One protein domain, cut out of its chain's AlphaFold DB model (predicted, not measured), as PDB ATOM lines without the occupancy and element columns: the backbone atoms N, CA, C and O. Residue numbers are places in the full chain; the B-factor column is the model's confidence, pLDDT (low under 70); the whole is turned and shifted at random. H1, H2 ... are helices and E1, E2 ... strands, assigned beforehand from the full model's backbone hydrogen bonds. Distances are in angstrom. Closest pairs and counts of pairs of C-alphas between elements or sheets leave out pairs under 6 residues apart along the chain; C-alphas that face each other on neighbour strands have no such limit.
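What this domain is: This is residues 33 to 73 and 83 to 231 of the 236 residues of an uncharacterized protein of Thermobifida halotolerans (UniProt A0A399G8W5). A twisted four-stranded sheet lies between long helix H1 on one face and H4 on the other, three layers, with H5 packed on H4. H2 follows at one end of H1, and H3 packs on H1. The 190 printed residues hold five named helices and four strands, H1 H2 E1 E2 H3 E3 H4 E4 H5; class mixed; sheet E3 E2 E1 E4, mixed. It is compact, radius of gyration of the C-alphas 16.2 A, spanning 46 by 39 by 30 A.

Where its parts are: Find C-alpha 39 at (222.982, 239.730, 166.783); H1, residues 39 to 62, runs 33.6 A from there. H2 is 64 to 72. Hairpin E1, 86 to 96, and E2, 99 to 107, precedes H3, 111 to 117, and E3, 127 to 130. H4, 169 to 184, spans 22.5 A; E4, 188 to 199, 31.5 A. H5, 220 to 229, ends at (228.867, 235.906, 187.666).

How they stand to each other: E1 is antiparallel to E2, N 92 to O 103 2.9 A, and to E4, N 93 to O 192 2.7 A; E3 is parallel to E2, N 128 to O 102 2.9 A. Two right-handed crossovers join same-way strands through a helix: strand-helix-strand unit E2, H3, E3, and split unit E3, H4, E4 with E2 E1 between. H1 is on the sheet, C-alphas of Ser 40 and Ala 92 5.2 A apart. On the same face, H3 touches residues 51 to 58 of H1 alone, C-alphas of Leu 54 and Trp 117 7.3 A apart. H2 is not on the sheet. H4 is on the opposite face, C-alphas of Gly 90 and Ala 169 5.1 A apart; its residues 170 to 174 alone touch H5, C-alphas of Gln 171 and Leu 226 6.8 A apart. O i to N i+4 pairs are within hydrogen-bond range throughout H1, H2 and H4, in 3 of 6 in H5 and 1 of 3 in H3, where O i to N i+3 gives 2 of 4.

The domain as a whole: Gly 185 and Glu 205 have the farthest C-alphas, 47.4 A. Residues 74 to 82 are not printed, a 4.2 A gap between C-alphas 73 and 83. Links 131 to 168 and 200 to 219 are long. Mean pLDDT of the printed part is 75.1; stretches under 70 include 52 to 73 and 197 to 218.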
ATOM      1  N   TRP A  33     225.803 246.844 179.512       41.66
ATOM      2  CA  TRP A  33     224.521 246.553 178.870       41.66
ATOM      3  C   TRP A  33     224.719 245.594 177.714       41.66
ATOM      4  O   TRP A  33     225.502 245.924 176.830       41.66
ATOM      5  N   ILE A  34     224.080 244.439 177.699       45.91
ATOM      6  CA  ILE A  34     224.090 243.668 176.477       45.91
ATOM      7  C   ILE A  34     222.924 244.188 175.614       45.91
ATOM      8  O   ILE A  34     221.850 243.591 175.658       45.91
ATOM      9  N   PRO A  35     223.027 245.319 174.866       45.41
ATOM     10  CA  PRO A  35     222.164 245.451 173.729       45.41
ATOM     11  C   PRO A  35     222.571 244.303 172.828       45.41
ATOM     12  O   PRO A  35     223.721 244.218 172.380       45.41
ATOM     13  N   SER A  36     221.586 243.482 172.518       49.50
ATOM     14  CA  SER A  36     221.475 242.988 171.164       49.50
ATOM     15  C   SER A  36     221.890 244.104 170.206       49.50
ATOM     16  O   SER A  36     221.189 245.105 170.073       49.50
ATOM     17  N   ASP A  37     223.010 243.941 169.497       57.22
ATOM     18  CA  ASP A  37     223.270 244.725 168.276       57.22
ATOM     19  C   ASP A  37     222.397 244.211 167.108       57.22
ATOM     20  O   ASP A  37     222.721 244.294 165.919       57.22
ATOM     21  N   GLY A  38     221.270 243.601 167.475       64.25
ATOM     22  CA  GLY A  38     220.468 242.691 166.695       64.25
ATOM     23  C   GLY A  38     221.052 241.278 166.619       64.25
ATOM     24  O   GLY A  38     220.330 240.389 166.190       64.25
ATOM     25  N   GLY A  39     222.320 241.025 166.967       73.94
ATOM     26  CA  GLY A  39     222.982 239.730 166.783       73.94
ATOM     27  C   GLY A  39     222.316 238.593 167.550       73.94
ATOM     28  O   GLY A  39     221.800 237.653 166.937       73.94
ATOM     29  N   SER A  40     222.298 238.694 168.880       75.44
ATOM     30  CA  SER A  40     221.642 237.706 169.745       75.44
ATOM     31  C   SER A  40     220.129 237.664 169.518       75.44
ATOM     32  O   SER A  40     219.565 236.575 169.463       75.44
ATOM     33  N   GLN A  41     219.475 238.804 169.278       77.19
ATOM     34  CA  GLN A  41     218.032 238.848 169.019       77.19
ATOM     35  C   GLN A  41     217.645 238.181 167.694       77.19
ATOM     36  O   GLN A  41     216.739 237.358 167.683       77.19
ATOM     37  N   ARG A  42     218.338 238.454 166.580       80.25
ATOM     38  CA  ARG A  42     218.090 237.760 165.298       80.25
ATOM     39  C   ARG A  42     218.320 236.259 165.435       80.25
ATOM     40  O   ARG A  42     217.592 235.462 164.843       80.25
ATOM     41  N   LEU A  43     219.333 235.872 166.215       82.69
ATOM     42  CA  LEU A  43     219.586 234.474 166.543       82.69
ATOM     43  C   LEU A  43     218.429 233.885 167.360       82.69
ATOM     44  O   LEU A  43     217.990 232.782 167.049       82.69
ATOM     45  N   LEU A  44     217.902 234.631 168.335       80.12
ATOM     46  CA  LEU A  44     216.755 234.241 169.155       80.12
ATOM     47  C   LEU A  44     215.510 234.047 168.291       80.12
ATOM     48  O   LEU A  44     214.911 232.982 168.321       80.12
ATOM     49  N   GLU A  45     215.178 235.014 167.440       81.50
ATOM     50  CA  GLU A  45     214.050 234.941 166.507       81.50
ATOM     51  C   GLU A  45     214.171 233.749 165.543       81.50
ATOM     52  O   GLU A  45     213.181 233.090 165.228       81.50
ATOM     53  N   SER A  46     215.384 233.444 165.067       80.69
ATOM     54  CA  SER A  46     215.635 232.257 164.243       80.69
ATOM     55  C   SER A  46     215.460 230.963 165.036       80.69
ATOM     56  O   SER A  46     214.885 230.006 164.522       80.69
ATOM     57  N   PHE A  47     215.937 230.939 166.280       83.12
ATOM     58  CA  PHE A  47     215.839 229.790 167.172       83.12
ATOM     59  C   PHE A  47     214.380 229.495 167.557       83.12
ATOM     60  O   PHE A  47     213.947 228.348 167.455       83.12
ATOM     61  N   VAL A  48     213.582 230.526 167.864       78.25
ATOM     62  CA  VAL A  48     212.125 230.415 168.084       78.25
ATOM     63  C   VAL A  48     211.452 229.729 166.909       78.25
ATOM     64  O   VAL A  48     210.760 228.738 167.104       78.25
ATOM     65  N   ARG A  49     211.688 230.204 165.678       76.38
ATOM     66  CA  ARG A  49     211.049 229.629 164.483       76.38
ATOM     67  C   ARG A  49     211.354 228.140 164.330       76.38
ATOM     68  O   ARG A  49     210.458 227.367 164.009       76.38
ATOM     69  N   THR A  50     212.590 227.721 164.611       73.38
ATOM     70  CA  THR A  50     212.941 226.293 164.568       73.38
ATOM     71  C   THR A  50     212.233 225.466 165.638       73.38
ATOM     72  O   THR A  50     211.901 224.313 165.377       73.38
ATOM     73  N   LEU A  51     211.965 226.043 166.811       70.69
ATOM     74  CA  LEU A  51     211.225 225.387 167.889       70.69
ATOM     75  C   LEU A  51     209.715 225.372 167.642       70.69
ATOM     76  O   LEU A  51     209.056 224.389 167.970       70.69
ATOM     77  N   ASP A  52     209.158 226.417 167.040       67.50
ATOM     78  CA  ASP A  52     207.732 226.507 166.713       67.50
ATOM     79  C   ASP A  52     207.349 225.554 165.571       67.50
ATOM     80  O   ASP A  52     206.302 224.907 165.622       67.50
ATOM     81  N   ASP A  53     208.219 225.393 164.571       65.38
ATOM     82  CA  ASP A  53     208.034 224.381 163.525       65.38
ATOM     83  C   ASP A  53     208.124 222.963 164.102       65.38
ATOM     84  O   ASP A  53     207.298 222.103 163.793       65.38
ATOM     85  N   LEU A  54     209.093 222.740 164.992       63.84
ATOM     86  CA  LEU A  54     209.301 221.452 165.638       63.84
ATOM     87  C   LEU A  54     208.151 221.070 166.571       63.84
ATOM     88  O   LEU A  54     207.690 219.933 166.548       63.84
ATOM     89  N   SER A  55     207.715 221.998 167.417       60.62
ATOM     90  CA  SER A  55     206.696 221.757 168.440       60.62
ATOM     91  C   SER A  55     205.346 221.408 167.831       60.62
ATOM     92  O   SER A  55     204.685 220.508 168.338       60.62
ATOM     93  N   ARG A  56     204.960 222.035 166.716       56.28
ATOM     94  CA  ARG A  56     203.719 221.693 166.017       56.28
ATOM     95  C   ARG A  56     203.790 220.296 165.404       56.28
ATOM     96  O   ARG A  56     203.007 219.434 165.778       56.28
ATOM     97  N   GLU A  57     204.762 220.036 164.533       57.31
ATOM     98  CA  GLU A  57     204.832 218.751 163.822       57.31
ATOM     99  C   GLU A  57     205.166 217.581 164.758       57.31
ATOM    100  O   GLU A  57     204.576 216.512 164.635       57.31
ATOM    101  N   THR A  58     206.062 217.771 165.730       60.69
ATOM    102  CA  THR A  58     206.566 216.688 166.595       60.69
ATOM    103  C   THR A  58     205.643 216.410 167.779       60.69
ATOM    104  O   THR A  58     205.437 215.245 168.119       60.69
ATOM    105  N   MET A  59     205.053 217.428 168.425       61.19
ATOM    106  CA  MET A  59     204.135 217.142 169.536       61.19
ATOM    107  C   MET A  59     202.822 216.524 169.059       61.19
ATOM    108  O   MET A  59     202.287 215.664 169.758       61.19
ATOM    109  N   GLU A  60     202.321 216.936 167.890       59.22
ATOM    110  CA  GLU A  60     201.088 216.391 167.313       59.22
ATOM    111  C   GLU A  60     201.298 214.974 166.755       59.22
ATOM    112  O   GLU A  60     200.440 214.115 166.947       59.22
ATOM    113  N   SER A  61     202.447 214.687 166.130       56.75
ATOM    114  CA  SER A  61     202.722 213.363 165.540       56.75
ATOM    115  C   SER A  61     203.189 212.297 166.536       56.75
ATOM    116  O   SER A  61     202.916 211.115 166.326       56.75
ATOM    117  N   HIS A  62     203.872 212.678 167.622       59.12
ATOM    118  CA  HIS A  62     204.499 211.725 168.551       59.12
ATOM    119  C   HIS A  62     203.875 211.687 169.953       59.12
ATOM    120  O   HIS A  62     204.415 211.026 170.840       59.12
ATOM    121  N   ASN A  63     202.751 212.381 170.180       62.81
ATOM    122  CA  ASN A  63     202.054 212.437 171.473       62.81
ATOM    123  C   ASN A  63     202.966 212.828 172.663       62.81
ATOM    124  O   ASN A  63     202.718 212.470 173.815       62.81
ATOM    125  N   LEU A  64     204.040 213.584 172.399       64.94
ATOM    126  CA  LEU A  64     205.016 214.009 173.414       64.94
ATOM    127  C   LEU A  64     204.435 215.016 174.412       64.94
ATOM    128  O   LEU A  64     205.056 215.300 175.435       64.94
ATOM    129  N   ARG A  65     203.231 215.529 174.133       63.97
ATOM    130  CA  ARG A  65     202.483 216.427 175.009       63.97
ATOM    131  C   ARG A  65     202.305 215.843 176.408       63.97
ATOM    132  O   ARG A  65     202.553 216.550 177.372       63.97
ATOM    133  N   GLU A  66     201.928 214.572 176.524       63.38
ATOM    134  CA  GLU A  66     201.690 213.944 177.830       63.38
ATOM    135  C   GLU A  66     202.993 213.743 178.614       63.38
ATOM    136  O   GLU A  66     203.059 214.050 179.801       63.38
ATOM    137  N   ALA A  67     204.069 213.319 177.940       65.56
ATOM    138  CA  ALA A  67     205.396 213.218 178.553       65.56
ATOM    139  C   ALA A  67     205.903 214.586 179.030       65.56
ATOM    140  O   ALA A  67     206.517 214.705 180.089       65.56
ATOM    141  N   TYR A  68     205.611 215.630 178.261       62.62
ATOM    142  CA  TYR A  68     205.969 216.987 178.612       62.62
ATOM    143  C   TYR A  68     205.139 217.539 179.774       62.62
ATOM    144  O   TYR A  68     205.712 218.075 180.718       62.62
ATOM    145  N   LEU A  69     203.818 217.350 179.761       62.06
ATOM    146  CA  LEU A  69     202.929 217.731 180.859       62.06
ATOM    147  C   LEU A  69     203.298 217.013 182.160       62.06
ATOM    148  O   LEU A  69     203.305 217.647 183.212       62.06
ATOM    149  N   ALA A  70     203.684 215.736 182.094       63.41
ATOM    150  CA  ALA A  70     204.169 214.974 183.244       63.41
ATOM    151  C   ALA A  70     205.479 215.525 183.838       63.41
ATOM    152  O   ALA A  70     205.682 215.442 185.045       63.41
ATOM    153  N   LEU A  71     206.369 216.101 183.019       60.91
ATOM    154  CA  LEU A  71     207.588 216.765 183.506       60.91
ATOM    155  C   LEU A  71     207.337 218.204 183.962       60.91
ATOM    156  O   LEU A  71     207.988 218.691 184.885       60.91
ATOM    157  N   ALA A  72     206.422 218.905 183.295       56.16
ATOM    158  CA  ALA A  72     206.065 220.273 183.626       56.16
ATOM    159  C   ALA A  72     205.226 220.346 184.906       56.16
ATOM    160  O   ALA A  72     205.274 221.352 185.605       56.16
ATOM    161  N   THR A  73     204.488 219.296 185.260       55.91
ATOM    162  CA  THR A  73     203.765 219.193 186.531       55.91
ATOM    163  C   THR A  73     204.711 218.763 187.650       55.91
ATOM    164  O   THR A  73     205.188 217.635 187.699       55.91
ATOM    165  N   VAL A  83     201.963 223.316 187.527       44.31
ATOM    166  CA  VAL A  83     202.640 223.227 186.235       44.31
ATOM    167  C   VAL A  83     203.705 224.330 186.212       44.31
ATOM    168  O   VAL A  83     203.370 225.516 186.177       44.31
ATOM    169  N   TYR A  84     204.989 223.971 186.231       49.09
ATOM    170  CA  TYR A  84     206.095 224.826 185.798       49.09
ATOM    171  C   TYR A  84     205.978 225.033 184.279       49.09
ATOM    172  O   TYR A  84     206.782 224.555 183.489       49.09
ATOM    173  N   SER A  85     204.924 225.734 183.869       49.50
ATOM    174  CA  SER A  85     204.427 225.878 182.495       49.50
ATOM    175  C   SER A  85     205.266 226.789 181.605       49.50
ATOM    176  O   SER A  85     204.764 227.354 180.635       49.50
ATOM    177  N   ARG A  86     206.515 227.066 181.981       61.28
ATOM    178  CA  ARG A  86     207.308 228.102 181.323       61.28
ATOM    179  C   ARG A  86     208.709 227.596 181.099       61.28
ATOM    180  O   ARG A  86     209.487 227.420 182.032       61.28
ATOM    181  N   SER A  87     209.009 227.393 179.827       71.12
ATOM    182  CA  SER A  87     210.375 227.269 179.373       71.12
ATOM    183  C   SER A  87     210.895 228.663 179.021       71.12
ATOM    184  O   SER A  87     210.163 229.525 178.533       71.12
ATOM    185  N   MET A  88     212.162 228.916 179.296       76.44
ATOM    186  CA  MET A  88     212.855 230.128 178.874       76.44
ATOM    187  C   MET A  88     213.850 229.734 177.800       76.44
ATOM    188  O   MET A  88     214.511 228.710 177.922       76.44
ATOM    189  N   MET A  89     213.969 230.527 176.752       81.12
ATOM    190  CA  MET A  89     215.024 230.355 175.770       81.12
ATOM    191  C   MET A  89     215.962 231.546 175.824       81.12
ATOM    192  O   MET A  89     215.558 232.663 176.157       81.12
ATOM    193  N   GLY A  90     217.215 231.302 175.489       84.56
ATOM    194  CA  GLY A  90     218.194 232.362 175.389       84.56
ATOM    195  C   GLY A  90     219.181 232.080 174.284       84.56
ATOM    196  O   GLY A  90     219.468 230.926 173.959       84.56
ATOM    197  N   THR A  91     219.726 233.150 173.741       87.25
ATOM    198  CA  THR A  91     220.816 233.115 172.778       87.25
ATOM    199  C   THR A  91     221.902 234.072 173.210       87.25
ATOM    200  O   THR A  91     221.641 235.069 173.884       87.25
ATOM    201  N   ALA A  92     223.130 233.777 172.807       87.50
ATOM    202  CA  ALA A  92     224.247 234.677 173.011       87.50
ATOM    203  C   ALA A  92     225.189 234.688 171.806       87.50
ATOM    204  O   ALA A  92     225.344 233.686 171.109       87.50
ATOM    205  N   VAL A  93     225.842 235.821 171.577       86.94
ATOM    206  CA  VAL A  93     226.986 235.960 170.679       86.94
ATOM    207  C   VAL A  93     228.148 236.485 171.508       86.94
ATOM    208  O   VAL A  93     228.107 237.613 171.983       86.94
ATOM    209  N   ALA A  94     229.185 235.679 171.712       88.50
ATOM    210  CA  ALA A  94     230.328 236.067 172.531       88.50
ATOM    211  C   ALA A  94     231.595 236.191 171.691       88.50
ATOM    212  O   ALA A  94     231.848 235.371 170.808       88.50
ATOM    213  N   THR A  95     232.414 237.186 172.010       89.31
ATOM    214  CA  THR A  95     233.784 237.291 171.514       89.31
ATOM    215  C   THR A  95     234.727 236.730 172.572       89.31
ATOM    216  O   THR A  95     234.891 237.339 173.632       89.31
ATOM    217  N   ILE A  96     235.341 235.584 172.283       91.44
ATOM    218  CA  ILE A  96     236.358 234.927 173.115       91.44
ATOM    219  C   ILE A  96     237.682 235.019 172.356       91.44
ATOM    220  O   ILE A  96     237.772 234.556 171.215       91.44
ATOM    221  N   GLY A  97     238.667 235.712 172.932       91.00
ATOM    222  CA  GLY A  97     239.895 236.053 172.215       91.00
ATOM    223  C   GLY A  97     239.588 236.840 170.936       91.00
ATOM    224  O   GLY A  97     239.029 237.934 170.984       91.00
ATOM    225  N   THR A  98     239.931 236.271 169.780       92.12
ATOM    226  CA  THR A  98     239.643 236.838 168.446       92.12
ATOM    227  C   THR A  98     238.420 236.214 167.768       92.12
ATOM    228  O   THR A  98     238.062 236.606 166.657       92.12
ATOM    229  N   ARG A  99     237.775 235.229 168.402       93.81
ATOM    230  CA  ARG A  99     236.719 234.413 167.796       93.81
ATOM    231  C   ARG A  99     235.344 234.866 168.257       93.81
ATOM    232  O   ARG A  99     235.110 235.057 169.446       93.81
ATOM    233  N   VAL A 100     234.416 234.960 167.309       91.56
ATOM    234  CA  VAL A 100     232.990 235.149 167.592       91.56
ATOM    235  C   VAL A 100     232.315 233.781 167.640       91.56
ATOM    236  O   VAL A 100     232.479 232.968 166.731       91.56
ATOM    237  N   ARG A 101     231.569 233.524 168.710       93.56
ATOM    238  CA  ARG A 101     230.848 232.276 168.975       93.56
ATOM    239  C   ARG A 101     229.369 232.570 169.169       93.56
ATOM    240  O   ARG A 101     229.028 233.604 169.739       93.56
ATOM    241  N   LYS A 102     228.504 231.665 168.717       93.38
ATOM    242  CA  LYS A 102     227.050 231.773 168.860       93.38
ATOM    243  C   LYS A 102     226.543 230.642 169.735       93.38
ATOM    244  O   LYS A 102     226.953 229.499 169.557       93.38
ATOM    245  N   TYR A 103     225.615 230.959 170.622       93.00
ATOM    246  CA  TYR A 103     225.049 230.023 171.579       93.00
ATOM    247  C   TYR A 103     223.529 230.137 171.598       93.00
ATOM    248  O   TYR A 103     222.984 231.230 171.433       93.00
ATOM    249  N   ALA A 104     222.855 229.019 171.838       90.81
ATOM    250  CA  ALA A 104     221.429 228.961 172.132       90.81
ATOM    251  C   ALA A 104     221.170 227.941 173.241       90.81
ATOM    252  O   ALA A 104     221.879 226.943 173.346       90.81
ATOM    253  N   THR A 105     220.157 228.162 174.071       89.62
ATOM    254  CA  THR A 105     219.739 227.195 175.091       89.62
ATOM    255  C   THR A 105     218.244 227.289 175.362       89.62
ATOM    256  O   THR A 105     217.621 228.331 175.141       89.62
ATOM    257  N   LEU A 106     217.687 226.199 175.886       83.88
ATOM    258  CA  LEU A 106     216.367 226.160 176.504       83.88
ATOM    259  C   LEU A 106     216.511 225.843 177.985       83.88
ATOM    260  O   LEU A 106     217.320 225.009 178.370       83.88
ATOM    261  N   SER A 107     215.676 226.446 178.808       78.88
ATOM    262  CA  SER A 107     215.599 226.304 180.259       78.88
ATOM    263  C   SER A 107     214.182 225.933 180.666       78.88
ATOM    264  O   SER A 107     213.240 226.365 180.012       78.88
ATOM    265  N   GLY A 108     214.021 225.185 181.756       71.75
ATOM    266  CA  GLY A 108     212.725 224.675 182.217       71.75
ATOM    267  C   GLY A 108     212.642 223.146 182.129       71.75
ATOM    268  O   GLY A 108     213.683 222.501 182.038       71.75
ATOM    269  N   PRO A 109     211.435 222.558 182.172       59.97
ATOM    270  CA  PRO A 109     211.227 221.108 182.049       59.97
ATOM    271  C   PRO A 109     211.338 220.604 180.597       59.97
ATOM    272  O   PRO A 109     211.666 219.446 180.356       59.97
ATOM    273  N   GLY A 110     211.097 221.483 179.621       61.91
ATOM    274  CA  GLY A 110     211.108 221.164 178.192       61.91
ATOM    275  C   GLY A 110     212.460 220.879 177.517       61.91
ATOM    276  O   GLY A 110     212.453 220.089 176.575       61.91
ATOM    277  N   PRO A 111     213.615 221.444 177.926       69.06
ATOM    278  CA  PRO A 111     214.882 221.311 177.201       69.06
ATOM    279  C   PRO A 111     215.280 219.860 176.924       69.06
ATOM    280  O   PRO A 111     215.554 219.521 175.778       69.06
ATOM    281  N   GLY A 112     215.209 218.985 177.934       63.91
ATOM    282  CA  GLY A 112     215.580 217.572 177.794       63.91
ATOM    283  C   GLY A 112     214.689 216.774 176.835       63.91
ATOM    284  O   GLY A 112     215.112 215.732 176.334       63.91
ATOM    285  N   ILE A 113     213.478 217.269 176.554       67.19
ATOM    286  CA  ILE A 113     212.603 216.733 175.511       67.19
ATOM    287  C   ILE A 113     212.915 217.435 174.190       67.19
ATOM    288  O   ILE A 113     213.336 216.779 173.246       67.19
ATOM    289  N   PHE A 114     212.739 218.754 174.107       69.62
ATOM    290  CA  PHE A 114     212.714 219.477 172.834       69.62
ATOM    291  C   PHE A 114     214.076 219.612 172.162       69.62
ATOM    292  O   PHE A 114     214.128 219.511 170.938       69.62
ATOM    293  N   LEU A 115     215.168 219.803 172.918       72.38
ATOM    294  CA  LEU A 115     216.498 220.039 172.337       72.38
ATOM    295  C   LEU A 115     216.952 218.870 171.451       72.38
ATOM    296  O   LEU A 115     217.575 219.095 170.418       72.38
ATOM    297  N   ARG A 116     216.571 217.636 171.800       71.38
ATOM    298  CA  ARG A 116     216.923 216.417 171.050       71.38
ATOM    299  C   ARG A 116     216.256 216.311 169.685       71.38
ATOM    300  O   ARG A 116     216.742 215.576 168.832       71.38
ATOM    301  N   TRP A 117     215.141 217.006 169.495       70.44
ATOM    302  CA  TRP A 117     214.361 216.931 168.265       70.44
ATOM    303  C   TRP A 117     214.608 218.132 167.353       70.44
ATOM    304  O   TRP A 117     214.133 218.131 166.224       70.44
ATOM    305  N   ILE A 118     215.373 219.142 167.789       72.50
ATOM    306  CA  ILE A 118     215.608 220.340 166.976       72.50
ATOM    307  C   ILE A 118     216.291 219.966 165.671       72.50
ATOM    308  O   ILE A 118     217.322 219.295 165.629       72.50
ATOM    309  N   ASN A 119     215.728 220.465 164.574       73.00
ATOM    310  CA  ASN A 119     216.328 220.293 163.270       73.00
ATOM    311  C   ASN A 119     217.574 221.185 163.127       73.00
ATOM    312  O   ASN A 119     217.497 222.322 162.655       73.00
ATOM    313  N   HIS A 120     218.735 220.637 163.485       76.62
ATOM    314  CA  HIS A 120     220.031 221.315 163.393       76.62
ATOM    315  C   HIS A 120     220.370 221.825 161.983       76.62
ATOM    316  O   HIS A 120     221.127 222.782 161.861       76.62
ATOM    317  N   SER A 121     219.790 221.256 160.917       77.50
ATOM    318  CA  SER A 121     220.024 221.738 159.545       77.50
ATOM    319  C   SER A 121     219.447 223.134 159.277       77.50
ATOM    320  O   SER A 121     219.890 223.810 158.349       77.50
ATOM    321  N   ARG A 122     218.484 223.580 160.097       77.44
ATOM    322  CA  ARG A 122     217.883 224.920 160.028       77.44
ATOM    323  C   ARG A 122     218.562 225.933 160.954       77.44
ATOM    324  O   ARG A 122     218.214 227.112 160.922       77.44
ATOM    325  N   LEU A 123     219.512 225.492 161.776       82.31
ATOM    326  CA  LEU A 123     220.289 226.358 162.654       82.31
ATOM    327  C   LEU A 123     221.566 226.839 161.945       82.31
ATOM    328  O   LEU A 123     222.078 226.155 161.055       82.31
ATOM    329  N   PRO A 124     222.122 228.006 162.327       84.56
ATOM    330  CA  PRO A 124     223.448 228.404 161.873       84.56
ATOM    331  C   PRO A 124     224.473 227.305 162.176       84.56
ATOM    332  O   PRO A 124     224.513 226.781 163.285       84.56
ATOM    333  N   LYS A 125     225.323 226.965 161.198       84.56
ATOM    334  CA  LYS A 125     226.314 225.879 161.336       84.56
ATOM    335  C   LYS A 125     227.325 226.106 162.467       84.56
ATOM    336  O   LYS A 125     227.949 225.160 162.923       84.56
ATOM    337  N   ASP A 126     227.506 227.358 162.872       87.44
ATOM    338  CA  ASP A 126     228.402 227.800 163.938       87.44
ATOM    339  C   ASP A 126     227.687 228.017 165.286       87.44
ATOM    340  O   ASP A 126     228.275 228.596 166.200       87.44
ATOM    341  N   LEU A 127     226.424 227.591 165.408       90.69
ATOM    342  CA  LEU A 127     225.652 227.677 166.643       90.69
ATOM    343  C   LEU A 127     225.940 226.490 167.566       90.69
ATOM    344  O   LEU A 127     225.645 225.342 167.231       90.69
ATOM    345  N   THR A 128     226.401 226.785 168.776       92.44
ATOM    346  CA  THR A 128     226.452 225.824 169.877       92.44
ATOM    347  C   THR A 128     225.109 225.808 170.607       92.44
ATOM    348  O   THR A 128     224.684 226.816 171.172       92.44
ATOM    349  N   VAL A 129     224.435 224.658 170.630       90.50
ATOM    350  CA  VAL A 129     223.243 224.457 171.468       90.50
ATOM    351  C   VAL A 129     223.691 223.930 172.829       90.50
ATOM    352  O   VAL A 129     224.249 222.841 172.925       90.50
ATOM    353  N   VAL A 130     223.470 224.714 173.882       90.25
ATOM    354  CA  VAL A 130     223.842 224.376 175.260       90.25
ATOM    355  C   VAL A 130     222.725 223.539 175.888       90.25
ATOM    356  O   VAL A 130     221.667 224.073 176.230       90.25
ATOM    357  N   ASP A 131     222.978 222.238 176.043       84.62
ATOM    358  CA  ASP A 131     222.045 221.224 176.578       84.62
ATOM    359  C   ASP A 131     222.251 220.942 178.082       84.62
ATOM    360  O   ASP A 131     221.842 219.924 178.634       84.62
ATOM    361  N   THR A 132     222.921 221.844 178.800       83.56
ATOM    362  CA  THR A 132     223.027 221.717 180.255       83.56
ATOM    363  C   THR A 132     221.672 222.019 180.900       83.56
ATOM    364  O   THR A 132     221.038 223.040 180.610       83.56
ATOM    365  N   ASN A 133     221.240 221.170 181.834       77.19
ATOM    366  CA  ASN A 133     220.006 221.392 182.597       77.19
ATOM    367  C   ASN A 133     220.149 222.512 183.639       77.19
ATOM    368  O   ASN A 133     219.169 223.168 183.994       77.19
ATOM    369  N   ASN A 134     221.365 222.728 184.139       85.31
ATOM    370  CA  ASN A 134     221.670 223.711 185.167       85.31
ATOM    371  C   ASN A 134     223.129 224.183 185.011       85.31
ATOM    372  O   ASN A 134     223.986 223.376 184.664       85.31
ATOM    373  N   ALA A 135     223.386 225.471 185.243       89.06
ATOM    374  CA  ALA A 135     224.721 226.075 185.290       89.06
ATOM    375  C   ALA A 135     225.470 225.795 186.609       89.06
ATOM    376  O   ALA A 135     226.650 226.097 186.731       89.06
ATOM    377  N   LEU A 136     224.781 225.276 187.629       90.00
ATOM    378  CA  LEU A 136     225.412 224.833 188.864       90.00
ATOM    379  C   LEU A 136     226.114 223.489 188.650       90.00
ATOM    380  O   LEU A 136     225.513 222.537 188.147       90.00
ATOM    381  N   ASP A 137     227.357 223.388 189.113       89.12
ATOM    382  CA  ASP A 137     228.072 222.122 189.230       89.12
ATOM    383  C   ASP A 137     227.448 221.213 190.312       89.12
ATOM    384  O   ASP A 137     226.550 221.598 191.067       89.12
ATOM    385  N   ALA A 138     227.966 219.989 190.443       85.19
ATOM    386  CA  ALA A 138     227.495 219.022 191.442       85.19
ATOM    387  C   ALA A 138     227.652 219.493 192.906       85.19
ATOM    388  O   ALA A 138     227.103 218.874 193.817       85.19
ATOM    389  N   ARG A 139     228.415 220.563 193.150       87.94
ATOM    390  CA  ARG A 139     228.638 221.183 194.463       87.94
ATOM    391  C   ARG A 139     227.816 222.465 194.639       87.94
ATOM    392  O   ARG A 139     228.007 223.161 195.636       87.94
ATOM    393  N   GLY A 140     226.925 222.784 193.700       89.75
ATOM    394  CA  GLY A 140     226.101 223.988 193.735       89.75
ATOM    395  C   GLY A 140     226.871 225.271 193.415       89.75
ATOM    396  O   GLY A 140     226.472 226.341 193.875       89.75
ATOM    397  N   LYS A 141     227.987 225.189 192.681       93.62
ATOM    398  CA  LYS A 141     228.802 226.345 192.283       93.62
ATOM    399  C   LYS A 141     228.592 226.711 190.824       93.62
ATOM    400  O   LYS A 141     228.367 225.845 189.995       93.62
ATOM    401  N   ILE A 142     228.746 227.991 190.516       93.69
ATOM    402  CA  ILE A 142     228.694 228.540 189.159       93.69
ATOM    403  C   ILE A 142     229.998 229.271 188.847       93.69
ATOM    404  O   ILE A 142     230.667 229.762 189.761       93.69
ATOM    405  N   ILE A 143     230.385 229.328 187.577       93.12
ATOM    406  CA  ILE A 143     231.608 230.010 187.153       93.12
ATOM    407  C   ILE A 143     231.397 231.531 187.032       93.12
ATOM    408  O   ILE A 143     230.328 232.011 186.649       93.12
ATOM    409  N   ASP A 144     232.420 232.314 187.374       91.31
ATOM    410  CA  ASP A 144     232.457 233.759 187.140       91.31
ATOM    411  C   ASP A 144     233.225 234.136 185.862       91.31
ATOM    412  O   ASP A 144     233.883 233.308 185.234       91.31
ATOM    413  N   ILE A 145     233.172 235.416 185.488       87.94
ATOM    414  CA  ILE A 145     233.841 235.984 184.306       87.94
ATOM    415  C   ILE A 145     235.368 235.793 184.301       87.94
ATOM    416  O   ILE A 145     236.012 235.950 183.264       87.94
ATOM    417  N   ARG A 146     235.970 235.455 185.448       88.12
ATOM    418  CA  ARG A 146     237.404 235.156 185.588       88.12
ATOM    419  C   ARG A 146     237.690 233.656 185.482       88.12
ATOM    420  O   ARG A 146     238.828 233.248 185.699       88.12
ATOM    421  N   GLY A 147     236.679 232.839 185.194       89.38
ATOM    422  CA  GLY A 147     236.790 231.388 185.123       89.38
ATOM    423  C   GLY A 147     236.820 230.701 186.491       89.38
ATOM    424  O   GLY A 147     237.265 229.557 186.576       89.38
ATOM    425  N   ARG A 148     236.399 231.370 187.578       91.56
ATOM    426  CA  ARG A 148     236.443 230.810 188.940       91.56
ATOM    427  C   ARG A 148     235.061 230.381 189.423       91.56
ATOM    428  O   ARG A 148     234.109 231.153 189.348       91.56
ATOM    429  N   TYR A 149     234.970 229.183 189.996       93.19
ATOM    430  CA  TYR A 149     233.731 228.667 190.582       93.19
ATOM    431  C   TYR A 149     233.436 229.279 191.957       93.19
ATOM    432  O   TYR A 149     234.285 229.259 192.852       93.19
ATOM    433  N   PHE A 150     232.204 229.738 192.165       93.44
ATOM    434  CA  PHE A 150     231.714 230.292 193.430       93.44
ATOM    435  C   PHE A 150     230.304 229.785 193.756       93.44
ATOM    436  O   PHE A 150     229.568 229.367 192.869       93.44
ATOM    437  N   ALA A 151     229.916 229.820 195.034       93.75
ATOM    438  CA  ALA A 151     228.545 229.523 195.447       93.75
ATOM    439  C   ALA A 151     227.686 230.798 195.320       93.75
ATOM    440  O   ALA A 151     227.989 231.780 196.004       93.75
ATOM    441  N   PRO A 152     226.661 230.836 194.449       92.12
ATOM    442  CA  PRO A 152     225.851 232.031 194.269       92.12
ATOM    443  C   PRO A 152     224.897 232.241 195.446       92.12
ATOM    444  O   PRO A 152     224.203 231.323 195.885       92.12
ATOM    445  N   VAL A 153     224.811 233.482 195.918       90.44
ATOM    446  CA  VAL A 153     223.839 233.881 196.942       90.44
ATOM    447  C   VAL A 153     222.539 234.272 196.251       90.44
ATOM    448  O   VAL A 153     222.528 235.168 195.411       90.44
ATOM    449  N   HIS A 154     221.433 233.618 196.585       86.88
ATOM    450  CA  HIS A 154     220.115 234.010 196.095       86.88
ATOM    451  C   HIS A 154     219.055 233.741 197.160       86.88
ATOM    452  O   HIS A 154     219.127 232.754 197.892       86.88
ATOM    453  N   THR A 155     218.054 234.609 197.207       83.19
ATOM    454  CA  THR A 155     216.893 234.490 198.081       83.19
ATOM    455  C   THR A 155     215.642 234.457 197.203       83.19
ATOM    456  O   THR A 155     215.367 235.449 196.512       83.19
ATOM    457  N   PRO A 156     214.880 233.345 197.195       77.75
ATOM    458  CA  PRO A 156     213.624 233.260 196.456       77.75
ATOM    459  C   PRO A 156     212.647 234.349 196.905       77.75
ATOM    460  O   PRO A 156     212.356 234.473 198.095       77.75
ATOM    461  N   GLN A 157     212.123 235.119 195.956       75.81
ATOM    462  CA  GLN A 157     211.217 236.238 196.228       75.81
ATOM    463  C   GLN A 157     209.762 235.791 196.427       75.81
ATOM    464  O   GLN A 157     208.947 236.550 196.947       75.81
ATOM    465  N   ARG A 158     209.429 234.557 196.029       71.00
ATOM    466  CA  ARG A 158     208.090 233.943 196.056       71.00
ATOM    467  C   ARG A 158     207.037 234.749 195.283       71.00
ATOM    468  O   ARG A 158     205.861 234.720 195.626       71.00
ATOM    469  N   ARG A 159     207.448 235.452 194.221       66.50
ATOM    470  CA  ARG A 159     206.571 236.306 193.385       66.50
ATOM    471  C   ARG A 159     206.141 235.643 192.071       66.50
ATOM    472  O   ARG A 159     205.791 236.341 191.123       66.50
ATOM    473  N   ASP A 160     206.249 234.315 191.984       62.62
ATOM    474  CA  ASP A 160     206.074 233.528 190.749       62.62
ATOM    475  C   ASP A 160     206.990 233.978 189.586       62.62
ATOM    476  O   ASP A 160     206.667 233.807 188.406       62.62
ATOM    477  N   LYS A 161     208.149 234.555 189.933       62.44
ATOM    478  CA  LYS A 161     209.223 234.967 189.011       62.44
ATOM    479  C   LYS A 161     210.580 234.351 189.352       62.44
ATOM    480  O   LYS A 161     211.582 234.708 188.734       62.44
ATOM    481  N   ASP A 162     210.616 233.456 190.332       66.31
ATOM    482  CA  ASP A 162     211.829 232.756 190.725       66.31
ATOM    483  C   ASP A 162     211.986 231.493 189.880       66.31
ATOM    484  O   ASP A 162     211.082 230.660 189.804       66.31
ATOM    485  N   TYR A 163     213.155 231.348 189.270       73.19
ATOM    486  CA  TYR A 163     213.656 230.063 188.787       73.19
ATOM    487  C   TYR A 163     214.684 229.526 189.785       73.19
ATOM    488  O   TYR A 163     215.320 230.326 190.482       73.19
ATOM    489  N   PRO A 164     214.906 228.202 189.853       78.75
ATOM    490  CA  PRO A 164     216.040 227.678 190.598       78.75
ATOM    491  C   PRO A 164     217.348 228.312 190.107       78.75
ATOM    492  O   PRO A 164     217.515 228.597 188.915       78.75
ATOM    493  N   ALA A 165     218.279 228.543 191.031       84.12
ATOM    494  CA  ALA A 165     219.614 229.011 190.686       84.12
ATOM    495  C   ALA A 165     220.271 228.078 189.653       84.12
ATOM    496  O   ALA A 165     220.138 226.855 189.713       84.12
ATOM    497  N   GLY A 166     220.931 228.692 188.673       84.44
ATOM    498  CA  GLY A 166     221.563 228.071 187.512       84.44
ATOM    499  C   GLY A 166     220.610 227.511 186.451       84.44
ATOM    500  O   GLY A 166     221.067 227.123 185.378       84.44
ATOM    501  N   SER A 167     219.292 227.515 186.667       83.38
ATOM    502  CA  SER A 167     218.338 227.028 185.660       83.38
ATOM    503  C   SER A 167     218.001 228.057 184.578       83.38
ATOM    504  O   SER A 167     217.436 227.681 183.557       83.38
ATOM    505  N   CYS A 168     218.307 229.344 184.758       82.69
ATOM    506  CA  CYS A 168     217.974 230.379 183.770       82.69
ATOM    507  C   CYS A 168     218.844 230.286 182.509       82.69
ATOM    508  O   CYS A 168     220.006 229.887 182.585       82.69
ATOM    509  N   ALA A 169     218.310 230.688 181.348       86.00
ATOM    510  CA  ALA A 169     219.030 230.564 180.079       86.00
ATOM    511  C   ALA A 169     220.319 231.401 180.076       86.00
ATOM    512  O   ALA A 169     221.377 230.880 179.735       86.00
ATOM    513  N   ALA A 170     220.274 232.638 180.570       85.56
ATOM    514  CA  ALA A 170     221.431 233.518 180.672       85.56
ATOM    515  C   ALA A 170     222.534 232.925 181.544       85.56
ATOM    516  O   ALA A 170     223.700 232.987 181.175       85.56
ATOM    517  N   GLN A 171     222.176 232.311 182.674       89.56
ATOM    518  CA  GLN A 171     223.156 231.710 183.581       89.56
ATOM    519  C   GLN A 171     223.890 230.553 182.900       89.56
ATOM    520  O   GLN A 171     225.108 230.478 182.983       89.56
ATOM    521  N   LYS A 172     223.174 229.713 182.147       91.50
ATOM    522  CA  LYS A 172     223.772 228.608 181.383       91.50
ATOM    523  C   LYS A 172     224.623 229.075 180.209       91.50
ATOM    524  O   LYS A 172     225.686 228.521 179.964       91.50
ATOM    525  N   LEU A 173     224.170 230.101 179.489       91.00
ATOM    526  CA  LEU A 173     224.942 230.686 178.392       91.00
ATOM    527  C   LEU A 173     226.243 231.299 178.912       91.00
ATOM    528  O   LEU A 173     227.300 231.041 178.348       91.00
ATOM    529  N   LEU A 174     226.176 232.078 179.996       91.19
ATOM    530  CA  LEU A 174     227.364 232.658 180.618       91.19
ATOM    531  C   LEU A 174     228.299 231.581 181.172       91.19
ATOM    532  O   LEU A 174     229.505 231.688 180.974       91.19
ATOM    533  N   ASP A 175     227.763 230.539 181.811       94.12
ATOM    534  CA  ASP A 175     228.565 229.422 182.314       94.12
ATOM    535  C   ASP A 175     229.329 228.713 181.188       94.12
ATOM    536  O   ASP A 175     230.550 228.561 181.276       94.12
ATOM    537  N   GLN A 176     228.656 228.407 180.074       95.50
ATOM    538  CA  GLN A 176     229.301 227.845 178.886       95.50
ATOM    539  C   GLN A 176     230.381 228.785 178.330       95.50
ATOM    540  O   GLN A 176     231.508 228.355 178.084       95.50
ATOM    541  N   ILE A 177     230.063 230.072 178.150       93.44
ATOM    542  CA  ILE A 177     230.984 231.073 177.592       93.44
ATOM    543  C   ILE A 177     232.246 231.204 178.454       93.44
ATOM    544  O   ILE A 177     233.358 231.223 177.927       93.44
ATOM    545  N   PHE A 178     232.093 231.301 179.775       94.19
ATOM    546  CA  PHE A 178     233.215 231.451 180.702       94.19
ATOM    547  C   PHE A 178     234.022 230.164 180.845       94.19
ATOM    548  O   PHE A 178     235.248 230.230 180.935       94.19
ATOM    549  N   THR A 179     233.367 229.003 180.798       95.06
ATOM    550  CA  THR A 179     234.044 227.703 180.780       95.06
ATOM    551  C   THR A 179     234.899 227.555 179.524       95.06
ATOM    552  O   THR A 179     236.077 227.218 179.629       95.06
ATOM    553  N   GLU A 180     234.359 227.873 178.343       95.12
ATOM    554  CA  GLU A 180     235.115 227.831 177.085       95.12
ATOM    555  C   GLU A 180     236.281 228.822 177.073       95.12
ATOM    556  O   GLU A 180     237.386 228.460 176.670       95.12
ATOM    557  N   ALA A 181     236.061 230.053 177.538       93.56
ATOM    558  CA  ALA A 181     237.113 231.061 177.625       93.56
ATOM    559  C   ALA A 181     238.250 230.616 178.558       93.56
ATOM    560  O   ALA A 181     239.421 230.674 178.182       93.56
ATOM    561  N   SER A 182     237.898 230.095 179.738       93.94
ATOM    562  CA  SER A 182     238.852 229.556 180.713       93.94
ATOM    563  C   SER A 182     239.639 228.375 180.139       93.94
ATOM    564  O   SER A 182     240.869 228.376 180.176       93.94
ATOM    565  N   ALA A 183     238.954 227.409 179.518       94.44
ATOM    566  CA  ALA A 183     239.578 226.246 178.887       94.44
ATOM    567  C   ALA A 183     240.509 226.622 177.722       94.44
ATOM    568  O   ALA A 183     241.524 225.960 177.505       94.44
ATOM    569  N   ALA A 184     240.190 227.689 176.985       93.94
ATOM    570  CA  ALA A 184     241.026 228.211 175.908       93.94
ATOM    571  C   ALA A 184     242.185 229.099 176.399       93.94
ATOM    572  O   ALA A 184     243.052 229.451 175.600       93.94
ATOM    573  N   GLY A 185     242.210 229.489 177.679       94.50
ATOM    574  CA  GLY A 185     243.145 230.496 178.185       94.50
ATOM    575  C   GLY A 185     242.918 231.889 177.580       94.50
ATOM    576  O   GLY A 185     243.843 232.699 177.520       94.50
ATOM    577  N   GLU A 186     241.702 232.174 177.110       93.62
ATOM    578  CA  GLU A 186     241.328 233.417 176.433       93.62
ATOM    579  C   GLU A 186     240.390 234.267 177.305       93.62
ATOM    580  O   GLU A 186     239.688 233.774 178.186       93.62
ATOM    581  N   LYS A 187     240.358 235.581 177.058       89.31
ATOM    582  CA  LYS A 187     239.424 236.491 177.737       89.31
ATOM    583  C   LYS A 187     238.141 236.649 176.931       89.31
ATOM    584  O   LYS A 187     238.181 236.726 175.701       89.31
ATOM    585  N   VAL A 188     237.023 236.803 177.634       87.69
ATOM    586  CA  VAL A 188     235.764 237.237 177.023       87.69
ATOM    587  C   VAL A 188     235.806 238.749 176.828       87.69
ATOM    588  O   VAL A 188     235.829 239.505 177.794       87.69
ATOM    589  N   GLY A 189     235.852 239.190 175.572       81.88
ATOM    590  CA  GLY A 189     235.916 240.611 175.221       81.88
ATOM    591  C   GLY A 189     234.542 241.271 175.105       81.88
ATOM    592  O   GLY A 189     234.404 242.463 175.377       81.88
ATOM    593  N   ARG A 190     233.520 240.513 174.691       82.44
ATOM    594  CA  ARG A 190     232.144 240.999 174.521       82.44
ATOM    595  C   ARG A 190     231.156 239.847 174.634       82.44
ATOM    596  O   ARG A 190     231.446 238.754 174.156       82.44
ATOM    597  N   ILE A 191     229.986 240.114 175.202       79.94
ATOM    598  CA  ILE A 191     228.838 239.208 175.158       79.94
ATOM    599  C   ILE A 191     227.642 240.009 174.656       79.94
ATOM    600  O   ILE A 191     227.358 241.087 175.168       79.94
ATOM    601  N   ASP A 192     226.990 239.485 173.627       79.25
ATOM    602  CA  ASP A 192     225.628 239.802 173.235       79.25
ATOM    603  C   ASP A 192     224.699 238.661 173.718       79.25
ATOM    604  O   ASP A 192     225.088 237.508 173.611       79.25
ATOM    605  N   LEU A 193     223.517 238.923 174.273       79.69
ATOM    606  CA  LEU A 193     222.651 237.994 174.988       79.69
ATOM    607  C   LEU A 193     221.211 238.493 174.915       79.69
ATOM    608  O   LEU A 193     220.918 239.630 175.278       79.69
ATOM    609  N   SER A 194     220.313 237.615 174.486       77.56
ATOM    610  CA  SER A 194     218.874 237.854 174.484       77.56
ATOM    611  C   SER A 194     218.169 236.669 175.131       77.56
ATOM    612  O   SER A 194     218.530 235.520 174.881       77.56
ATOM    613  N   GLU A 195     217.144 236.938 175.937       76.06
ATOM    614  CA  GLU A 195     216.265 235.916 176.508       76.06
ATOM    615  C   GLU A 195     214.808 236.215 176.164       76.06
ATOM    616  O   GLU A 195     214.381 237.370 176.085       76.06
ATOM    617  N   MET A 196     214.019 235.158 176.016       73.31
ATOM    618  CA  MET A 196     212.567 235.263 176.000       73.31
ATOM    619  C   MET A 196     211.931 234.059 176.681       73.31
ATOM    620  O   MET A 196     212.490 232.961 176.714       73.31
ATOM    621  N   PHE A 197     210.733 234.258 177.220       69.00
ATOM    622  CA  PHE A 197     209.915 233.131 177.639       69.00
ATOM    623  C   PHE A 197     209.324 232.473 176.400       69.00
ATOM    624  O   PHE A 197     208.700 233.128 175.568       69.00
ATOM    625  N   TRP A 198     209.533 231.170 176.281       67.88
ATOM    626  CA  TRP A 198     208.949 230.384 175.214       67.88
ATOM    627  C   TRP A 198     207.626 229.801 175.684       67.88
ATOM    628  O   TRP A 198     207.507 229.302 176.809       67.88
ATOM    629  N   ARG A 199     206.617 229.883 174.814       59.94
ATOM    630  CA  ARG A 199     205.302 229.334 175.105       59.94
ATOM    631  C   ARG A 199     205.379 227.816 175.089       59.94
ATOM    632  O   ARG A 199     205.541 227.184 174.055       59.94
ATOM    633  N   ASP A 200     205.183 227.265 176.268       56.75
ATOM    634  CA  ASP A 200     204.920 225.863 176.495       56.75
ATOM    635  C   ASP A 200     203.585 225.475 175.835       56.75
ATOM    636  O   ASP A 200     202.512 225.967 176.199       56.75
ATOM    637  N   PHE A 201     203.639 224.635 174.806       52.62
ATOM    638  CA  PHE A 201     202.452 224.213 174.061       52.62
ATOM    639  C   PHE A 201     201.525 223.279 174.870       52.62
ATOM    640  O   PHE A 201     200.419 222.980 174.419       52.62
ATOM    641  N   GLY A 202     201.927 222.828 176.064       48.81
ATOM    642  CA  GLY A 202     201.135 221.935 176.906       48.81
ATOM    643  C   GLY A 202     199.994 222.630 177.651       48.81
ATOM    644  O   GLY A 202     198.971 221.995 177.911       48.81
ATOM    645  N   THR A 203     200.119 223.919 177.978       49.97
ATOM    646  CA  THR A 203     199.400 224.450 179.151       49.97
ATOM    647  C   THR A 203     198.150 225.271 178.895       49.97
ATOM    648  O   THR A 203     197.605 225.757 179.871       49.97
ATOM    649  N   GLY A 204     197.662 225.402 177.654       47.53
ATOM    650  CA  GLY A 204     196.287 225.826 177.300       47.53
ATOM    651  C   GLY A 204     195.772 227.210 177.757       47.53
ATOM    652  O   GLY A 204     194.936 227.801 177.078       47.53
ATOM    653  N   GLU A 205     196.275 227.780 178.846       45.47
ATOM    654  CA  GLU A 205     195.760 228.972 179.500       45.47
ATOM    655  C   GLU A 205     196.557 230.212 179.094       45.47
ATOM    656  O   GLU A 205     197.756 230.359 179.349       45.47
ATOM    657  N   ARG A 206     195.848 231.165 178.482       44.12
ATOM    658  CA  ARG A 206     196.271 232.566 178.416       44.12
ATOM    659  C   ARG A 206     196.099 233.163 179.804       44.12
ATOM    660  O   ARG A 206     195.003 233.589 180.150       44.12
ATOM    661  N   GLY A 207     197.155 233.189 180.608       39.00
ATOM    662  CA  GLY A 207     196.930 233.584 181.994       39.00
ATOM    663  C   GLY A 207     198.156 233.821 182.842       39.00
ATOM    664  O   GLY A 207     198.160 233.421 183.993       39.00
ATOM    665  N   THR A 208     199.191 234.492 182.339       38.62
ATOM    666  CA  THR A 208     200.113 235.190 183.247       38.62
ATOM    667  C   THR A 208     200.703 236.428 182.606       38.62
ATOM    668  O   THR A 208     200.961 236.465 181.407       38.62
ATOM    669  N   LYS A 209     200.927 237.448 183.442       40.69
ATOM    670  CA  LYS A 209     201.392 238.812 183.120       40.69
ATOM    671  C   LYS A 209     202.756 238.897 182.391       40.69
ATOM    672  O   LYS A 209     203.305 239.982 182.280       40.69
ATOM    673  N   TRP A 210     203.298 237.765 181.936       37.12
ATOM    674  CA  TRP A 210     204.644 237.572 181.380       37.12
ATOM    675  C   TRP A 210     204.635 236.895 179.999       37.12
ATOM    676  O   TRP A 210     205.687 236.526 179.493       37.12
ATOM    677  N   SER A 211     203.459 236.718 179.384       31.75
ATOM    678  CA  SER A 211     203.328 236.342 177.971       31.75
ATOM    679  C   SER A 211     203.599 237.566 177.096       31.75
ATOM    680  O   SER A 211     202.675 238.166 176.548       31.75
ATOM    681  N   THR A 212     204.860 237.947 176.972       34.25
ATOM    682  CA  THR A 212     205.287 238.918 175.974       34.25
ATOM    683  C   THR A 212     206.143 238.172 174.970       34.25
ATOM    684  O   THR A 212     207.137 237.553 175.327       34.25
ATOM    685  N   ILE A 213     205.756 238.233 173.702       35.19
ATOM    686  CA  ILE A 213     206.593 237.840 172.557       35.19
ATOM    687  C   ILE A 213     207.866 238.730 172.498       35.19
ATOM    688  O   ILE A 213     208.763 238.513 171.692       35.19
ATOM    689  N   ASP A 214     207.959 239.711 173.397       35.25
ATOM    690  CA  ASP A 214     209.054 240.647 173.571       35.25
ATOM    691  C   ASP A 214     210.241 240.027 174.322       35.25
ATOM    692  O   ASP A 214     210.082 239.304 175.311       35.25
ATOM    693  N   VAL A 215     211.448 240.371 173.862       49.91
ATOM    694  CA  VAL A 215     212.718 240.103 174.550       49.91
ATOM    695  C   VAL A 215     212.622 240.648 175.974       49.91
ATOM    696  O   VAL A 215     212.420 241.847 176.174       49.91
ATOM    697  N   VAL A 216     212.758 239.774 176.971       47.97
ATOM    698  CA  VAL A 216     212.712 240.178 178.380       47.97
ATOM    699  C   VAL A 216     214.127 240.294 178.939       47.97
ATOM    700  O   VAL A 216     214.980 239.463 178.636       47.97
ATOM    701  N   PRO A 217     214.392 241.265 179.827       48.69
ATOM    702  CA  PRO A 217     215.725 241.454 180.391       48.69
ATOM    703  C   PRO A 217     216.156 240.387 181.423       48.69
ATOM    704  O   PRO A 217     217.248 240.548 181.966       48.69
ATOM    705  N   SER A 218     215.347 239.333 181.691       61.59
ATOM    706  CA  SER A 218     215.521 238.178 182.631       61.59
ATOM    707  C   SER A 218     214.593 238.140 183.878       61.59
ATOM    708  O   SER A 218     213.786 239.048 184.089       61.59
ATOM    709  N   CYS A 219     214.652 237.062 184.685       74.31
ATOM    710  CA  CYS A 219     213.822 236.818 185.889       74.31
ATOM    711  C   CYS A 219     214.434 237.351 187.213       74.31
ATOM    712  O   CYS A 219     215.587 237.782 187.233       74.31
ATOM    713  N   ASP A 220     213.702 237.276 188.339       76.12
ATOM    714  CA  ASP A 220     214.179 237.752 189.659       76.12
ATOM    715  C   ASP A 220     215.422 236.971 190.150       76.12
ATOM    716  O   ASP A 220     216.288 237.531 190.824       76.12
ATOM    717  N   THR A 221     215.580 235.702 189.759       80.88
ATOM    718  CA  THR A 221     216.803 234.923 190.031       80.88
ATOM    719  C   THR A 221     217.999 235.458 189.238       80.88
ATOM    720  O   THR A 221     219.096 235.593 189.777       80.88
ATOM    721  N   CYS A 222     217.808 235.820 187.965       81.00
ATOM    722  CA  CYS A 222     218.868 236.423 187.152       81.00
ATOM    723  C   CYS A 222     219.299 237.792 187.687       81.00
ATOM    724  O   CYS A 222     220.496 238.080 187.685       81.00
ATOM    725  N   LYS A 223     218.368 238.594 188.223       80.81
ATOM    726  CA  LYS A 223     218.692 239.857 188.913       80.81
ATOM    727  C   LYS A 223     219.723 239.667 190.021       80.81
ATOM    728  O   LYS A 223     220.566 240.534 190.226       80.81
ATOM    729  N   GLN A 224     219.648 238.536 190.719       85.62
ATOM    730  CA  GLN A 224     220.525 238.203 191.835       85.62
ATOM    731  C   GLN A 224     221.844 237.582 191.366       85.62
ATOM    732  O   GLN A 224     222.907 237.960 191.855       85.62
ATOM    733  N   ILE A 225     221.795 236.648 190.411       88.44
ATOM    734  CA  ILE A 225     222.948 235.804 190.055       88.44
ATOM    735  C   ILE A 225     223.848 236.429 188.986       88.44
ATOM    736  O   ILE A 225     225.069 236.350 189.115       88.44
ATOM    737  N   LEU A 226     223.296 237.080 187.956       87.12
ATOM    738  CA  LEU A 226     224.113 237.620 186.860       87.12
ATOM    739  C   LEU A 226     225.164 238.633 187.348       87.12
ATOM    740  O   LEU A 226     226.326 238.480 186.971       87.12
ATOM    741  N   PRO A 227     224.851 239.589 188.250       85.81
ATOM    742  CA  PRO A 227     225.873 240.481 188.797       85.81
ATOM    743  C   PRO A 227     227.014 239.726 189.489       85.81
ATOM    744  O   PRO A 227     228.173 240.113 189.380       85.81
ATOM    745  N   GLN A 228     226.714 238.612 190.162       90.69
ATOM    746  CA  GLN A 228     227.725 237.797 190.832       90.69
ATOM    747  C   GLN A 228     228.628 237.065 189.832       90.69
ATOM    748  O   GLN A 228     229.840 237.030 190.041       90.69
ATOM    749  N   MET A 229     228.076 236.529 188.740       89.94
ATOM    750  CA  MET A 229     228.867 235.906 187.666       89.94
ATOM    751  C   MET A 229     229.763 236.927 186.961       89.94
ATOM    752  O   MET A 229     230.913 236.639 186.647       89.94
ATOM    753  N   LEU A 230     229.268 238.149 186.767       86.81
ATOM    754  CA  LEU A 230     230.002 239.249 186.132       86.81
ATOM    755  C   LEU A 230     230.925 240.003 187.104       86.81
ATOM    756  O   LEU A 230     231.509 241.032 186.760       86.81
ATOM    757  N   CYS A 231     231.066 239.520 188.338       86.19
ATOM    758  CA  CYS A 231     231.870 240.170 189.359       86.19
ATOM    759  C   CYS A 231     233.363 239.913 189.158       86.19
ATOM    760  O   CYS A 231     233.912 238.908 189.605       86.19
TER     761      CYS A 231